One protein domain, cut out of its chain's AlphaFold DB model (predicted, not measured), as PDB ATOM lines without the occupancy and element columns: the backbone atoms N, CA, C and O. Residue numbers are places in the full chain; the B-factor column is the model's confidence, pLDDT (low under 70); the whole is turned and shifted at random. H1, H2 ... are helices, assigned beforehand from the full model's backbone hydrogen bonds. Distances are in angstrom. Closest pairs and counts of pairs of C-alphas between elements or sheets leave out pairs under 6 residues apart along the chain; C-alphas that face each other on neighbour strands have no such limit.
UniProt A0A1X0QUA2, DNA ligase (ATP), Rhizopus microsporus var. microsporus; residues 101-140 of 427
ATOM      1  N   ASN A 101       0.501  19.795  19.959       89.88
ATOM      2  CA  ASN A 101       0.060  20.633  21.073       89.88
ATOM      3  C   ASN A 101      -1.276  21.316  20.783       89.88
ATOM      4  O   ASN A 101      -2.111  21.408  21.674       89.88
ATOM      5  N   SER A 102      -1.471  21.798  19.552       91.94
ATOM      6  CA  SER A 102      -2.726  22.428  19.138       91.94
ATOM      7  C   SER A 102      -3.869  21.418  19.183       91.94
ATOM      8  O   SER A 102      -4.916  21.719  19.734       91.94
ATOM      9  N   ILE A 103      -3.648  20.204  18.669       93.12
ATOM     10  CA  ILE A 103      -4.662  19.139  18.653       93.12
ATOM     11  C   ILE A 103      -5.002  18.683  20.078       93.12
ATOM     12  O   ILE A 103      -6.177  18.584  20.422       93.12
ATOM     13  N   LEU A 104      -3.991  18.449  20.923       93.19
ATOM     14  CA  LEU A 104      -4.199  18.097  22.331       93.19
ATOM     15  C   LEU A 104      -4.921  19.221  23.084       93.19
ATOM     16  O   LEU A 104      -5.875  18.949  23.803       93.19
ATOM     17  N   GLY A 105      -4.515  20.476  22.882       91.81
ATOM     18  CA  GLY A 105      -5.141  21.638  23.515       91.81
ATOM     19  C   GLY A 105      -6.587  21.867  23.070       91.81
ATOM     20  O   GLY A 105      -7.406  22.285  23.882       91.81
ATOM     21  N   SER A 106      -6.920  21.548  21.815       92.12
ATOM     22  CA  SER A 106      -8.305  21.542  21.328       92.12
ATOM     23  C   SER A 106      -9.146  20.417  21.935       92.12
ATOM     24  O   SER A 106     -10.362  20.558  21.995       92.12
ATOM     25  N   PHE A 107      -8.527  19.312  22.365       92.62
ATOM     26  CA  PHE A 107      -9.228  18.220  23.040       92.62
ATOM     27  C   PHE A 107      -9.486  18.537  24.515       92.62
ATOM     28  O   PHE A 107     -10.622  18.461  24.967       92.62
ATOM     29  N   HIS A 108      -8.441  18.903  25.260       94.00
ATOM     30  CA  HIS A 108      -8.554  19.297  26.659       94.00
ATOM     31  C   HIS A 108      -7.365  20.178  27.068       94.00
ATOM     32  O   HIS A 108      -6.221  19.903  26.698       94.00
ATOM     33  N   LYS A 109      -7.604  21.201  27.902       92.12
ATOM     34  CA  LYS A 109      -6.565  22.142  28.377       92.12
ATOM     35  C   LYS A 109      -5.364  21.447  29.038       92.12
ATOM     36  O   LYS A 109      -4.226  21.881  28.870       92.12
ATOM     37  N   ASP A 110      -5.620  20.330  29.718       92.44
ATOM     38  CA  ASP A 110      -4.610  19.571  30.457       92.44
ATOM     39  C   ASP A 110      -4.038  18.382  29.667       92.44
ATOM     40  O   ASP A 110      -3.095  17.738  30.124       92.44
ATOM     41  N   ALA A 111      -4.548  18.094  28.461       93.12
ATOM     42  CA  ALA A 111      -4.113  16.937  27.671       93.12
ATOM     43  C   ALA A 111      -2.609  16.966  27.375       93.12
ATOM     44  O   ALA A 111      -1.946  15.930  27.372       93.12
ATOM     45  N   LYS A 112      -2.050  18.162  27.159       91.75
ATOM     46  CA  LYS A 112      -0.614  18.328  26.936       91.75
ATOM     47  C   LYS A 112       0.209  18.025  28.188       91.75
ATOM     48  O   LYS A 112       1.245  17.380  28.067       91.75
ATOM     49  N   ALA A 113      -0.240  18.483  29.356       91.56
ATOM     50  CA  ALA A 113       0.444  18.225  30.620       91.56
ATOM     51  C   ALA A 113       0.403  16.730  30.965       91.56
ATOM     52  O   ALA A 113       1.439  16.151  31.280       91.56
ATOM     53  N   ALA A 114      -0.759  16.095  30.779       92.56
ATOM     54  CA  ALA A 114      -0.908  14.653  30.926       92.56
ATOM     55  C   ALA A 114       0.039  13.893  29.981       92.56
ATOM     56  O   ALA A 114       0.805  13.045  30.426       92.56
ATOM     57  N   TYR A 115       0.076  14.239  28.692       92.12
ATOM     58  CA  TYR A 115       0.983  13.573  27.751       92.12
ATOM     59  C   TYR A 115       2.465  13.761  28.121       92.12
ATOM     60  O   TYR A 115       3.257  12.822  28.073       92.12
ATOM     61  N   ASP A 116       2.859  14.977  28.510       91.94
ATOM     62  CA  ASP A 116       4.238  15.259  28.919       91.94
ATOM     63  C   ASP A 116       4.653  14.460  30.155       91.94
ATOM     64  O   ASP A 116       5.813  14.080  30.258       91.94
ATOM     65  N   SER A 117       3.713  14.147  31.044       91.69
ATOM     66  CA  SER A 117       3.955  13.296  32.212       91.69
ATOM     67  C   SER A 117       4.047  11.792  31.918       91.69
ATOM     68  O   SER A 117       4.103  10.983  32.839       91.69
ATOM     69  N   GLY A 118       4.025  11.402  30.641       88.88
ATOM     70  CA  GLY A 118       4.101  10.004  30.219       88.88
ATOM     71  C   GLY A 118       2.746   9.302  30.118       88.88
ATOM     72  O   GLY A 118       2.705   8.109  29.813       88.88
ATOM     73  N   GLN A 119       1.629  10.013  30.314       90.69
ATOM     74  CA  GLN A 119       0.304   9.422  30.142       90.69
ATOM     75  C   GLN A 119       0.005   9.128  28.674       90.69
ATOM     76  O   GLN A 119       0.263   9.923  27.767       90.69
ATOM     77  N   SER A 120      -0.606   7.970  28.436       88.94
ATOM     78  CA  SER A 120      -0.949   7.540  27.083       88.94
ATOM     79  C   SER A 120      -2.080   8.380  26.478       88.94
ATOM     80  O   SER A 120      -2.953   8.903  27.174       88.94
ATOM     81  N   LEU A 121      -2.163   8.410  25.144       91.25
ATOM     82  CA  LEU A 121      -3.332   8.975  24.454       91.25
ATOM     83  C   LEU A 121      -4.653   8.314  24.886       91.25
ATOM     84  O   LEU A 121      -5.698   8.952  24.820       91.25
ATOM     85  N   ARG A 122      -4.615   7.047  25.326       90.50
ATOM     86  CA  ARG A 122      -5.789   6.341  25.853       90.50
ATOM     87  C   ARG A 122      -6.225   6.920  27.195       90.50
ATOM     88  O   ARG A 122      -7.408   7.182  27.353       90.50
ATOM     89  N   TYR A 123      -5.282   7.157  28.108       90.56
ATOM     90  CA  TYR A 123      -5.554   7.830  29.381       90.56
ATOM     91  C   TYR A 123      -6.214   9.188  29.132       90.56
ATOM     92  O   TYR A 123      -7.295   9.453  29.638       90.56
ATOM     93  N   ILE A 124      -5.626  10.005  28.253       92.06
ATOM     94  CA  ILE A 124      -6.164  11.331  27.918       92.06
ATOM     95  C   ILE A 124      -7.599  11.225  27.390       92.06
ATOM     96  O   ILE A 124      -8.465  11.975  27.823       92.06
ATOM     97  N   CYS A 125      -7.870  10.288  26.479       92.25
ATOM     98  CA  CYS A 125      -9.208  10.114  25.921       92.25
ATOM     99  C   CYS A 125     -10.245   9.558  26.902       92.25
ATOM    100  O   CYS A 125     -11.428   9.740  26.638       92.25
ATOM    101  N   ASN A 126      -9.828   8.878  27.970       91.25
ATOM    102  CA  ASN A 126     -10.732   8.279  28.949       91.25
ATOM    103  C   ASN A 126     -10.969   9.210  30.145       91.25
ATOM    104  O   ASN A 126     -12.113   9.450  30.521       91.25
ATOM    105  N   GLU A 127      -9.893   9.775  30.693       90.00
ATOM    106  CA  GLU A 127      -9.920  10.533  31.946       90.00
ATOM    107  C   GLU A 127     -10.163  12.032  31.727       90.00
ATOM    108  O   GLU A 127     -10.783  12.687  32.558       90.00
ATOM    109  N   LEU A 128      -9.727  12.599  30.593       90.69
ATOM    110  CA  LEU A 128      -9.889  14.028  30.279       90.69
ATOM    111  C   LEU A 128     -11.039  14.270  29.288       90.69
ATOM    112  O   LEU A 128     -10.893  15.000  28.309       90.69
ATOM    113  N   THR A 129     -12.177  13.612  29.517       85.75
ATOM    114  CA  THR A 129     -13.360  13.667  28.636       85.75
ATOM    115  C   THR A 129     -14.242  14.887  28.873       85.75
ATOM    116  O   THR A 129     -14.919  15.345  27.953       85.75
ATOM    117  N   THR A 130     -14.241  15.429  30.091       84.88
ATOM    118  CA  THR A 130     -15.031  16.602  30.473       84.88
ATOM    119  C   THR A 130     -14.123  17.782  30.796       84.88
ATOM    120  O   THR A 130     -13.014  17.613  31.290       84.88
ATOM    121  N   ASN A 131     -14.621  19.008  30.616       78.12
ATOM    122  CA  ASN A 131     -13.882  20.226  30.989       78.12
ATOM    123  C   ASN A 131     -13.663  20.387  32.509       78.12
ATOM    124  O   ASN A 131     -12.934  21.288  32.940       78.12
ATOM    125  N   THR A 132     -14.338  19.567  33.320       82.94
ATOM    126  CA  THR A 132     -14.187  19.533  34.779       82.94
ATOM    127  C   THR A 132     -13.073  18.598  35.228       82.94
ATOM    128  O   THR A 132     -12.527  18.823  36.310       82.94
ATOM    129  N   ALA A 133     -12.717  17.599  34.415       86.12
ATOM    130  CA  ALA A 133     -11.572  16.745  34.672       86.12
ATOM    131  C   ALA A 133     -10.295  17.592  34.728       86.12
ATOM    132  O   ALA A 133     -10.135  18.577  34.003       86.12
ATOM    133  N   LYS A 134      -9.389  17.233  35.634       86.88
ATOM    134  CA  LYS A 134      -8.120  17.935  35.819       86.88
ATOM    135  C   LYS A 134      -6.996  16.928  35.864       86.88
ATOM    136  O   LYS A 134      -7.122  15.883  36.491       86.88
ATOM    137  N   PHE A 135      -5.887  17.289  35.241       88.31
ATOM    138  CA  PHE A 135      -4.630  16.591  35.448       88.31
ATOM    139  C   PHE A 135      -3.827  17.317  36.528       88.31
ATOM    140  O   PHE A 135      -3.692  18.543  36.487       88.31
ATOM    141  N   ASN A 136      -3.290  16.567  37.482       86.38
ATOM    142  CA  ASN A 136      -2.382  17.071  38.506       86.38
ATOM    143  C   ASN A 136      -1.153  16.151  38.605       86.38
ATOM    144  O   ASN A 136      -1.137  15.055  38.044       86.38
ATOM    145  N   ASP A 137      -0.148  16.601  39.348       83.69
ATOM    146  CA  ASP A 137       1.107  15.868  39.523       83.69
ATOM    147  C   ASP A 137       0.938  14.519  40.252       83.69
ATOM    148  O   ASP A 137       1.816  13.670  40.153       83.69
ATOM    149  N   GLU A 138      -0.182  14.276  40.943       84.50
ATOM    150  CA  GLU A 138      -0.464  13.001  41.632       84.50
ATOM    151  C   GLU A 138      -0.709  11.851  40.646       84.50
ATOM    152  O   GLU A 138      -0.558  10.685  40.993       84.50
ATOM    153  N   HIS A 139      -1.043  12.174  39.395       82.75
ATOM    154  CA  HIS A 139      -1.168  11.195  38.318       82.75
ATOM    155  C   HIS A 139       0.190  10.830  37.693       82.75
ATOM    156  O   HIS A 139       0.241  10.028  36.760       82.75
ATOM    157  N   ILE A 140       1.294  11.435  38.146       89.38
ATOM    158  CA  ILE A 140       2.638  11.052  37.718       89.38
ATOM    159  C   ILE A 140       3.018   9.758  38.432       89.38
ATOM    160  O   ILE A 140       2.866   9.627  39.641       89.38
TER     161      ILE A 140
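Overview. This is residues 101 to 140 of the 427 residues of the protein "DNA ligase (ATP)" of Rhizopus microsporus var. microsporus (UniProt A0A1X0QUA2). Three short helices make a small cluster, with H1 and H3 packed at slanting angles on two different sides of H2. H1 and H2 form a helical hairpin, and after H3 a tail with no named element, residues 128 to 140, loops back past H2 on the side away from H1. The printed part has 40 residues, of which 20 belong to the named helices H1, H2 and H3, in that order along the chain; there is no named strand and the class is all helix. It is compact, with a radius of gyration of the C-alphas of 8.8 A, and rounded, with spans of 23 by 19 by 15 A.

Arrangement. H1, residues 101 to 107, touches H2, residues 111 to 116, with the closest C-alphas, those of Leu 104 and Ala 111, 5.5 A apart. This hairpin has a steep tilt of 43 degrees, and its helices run opposite ways. H3, residues 121 to 127, touches H2, the closest C-alphas being those of Ala 111 and Ile 124, 6.0 A apart. H2 and H3 run opposite ways at a steep tilt of 51 degrees. H1 and H3 are apart. In H1, H2 and H3 every O i to N i+4 pair is within hydrogen-bond range.

Along the chain. H1 begins at C-alpha 101 (0.060, 20.633, 21.073) and measures 9.8 A from first to last C-alpha. H3 measures 10.1 A and ends at C-alpha 127 (-9.920, 10.533, 31.946). H2, 8.6 A long, begins at C-alpha 111 (-4.113, 16.937, 27.671).

Size, cuts and confidence. The two C-alphas farthest apart, those of Ser 102 and Glu 138, are 24.5 A apart. The printed part has no cut, and the links H1 to H2 and H2 to H3 are tight. The mean pLDDT of the printed part is 89.6, and no printed residue is under 70.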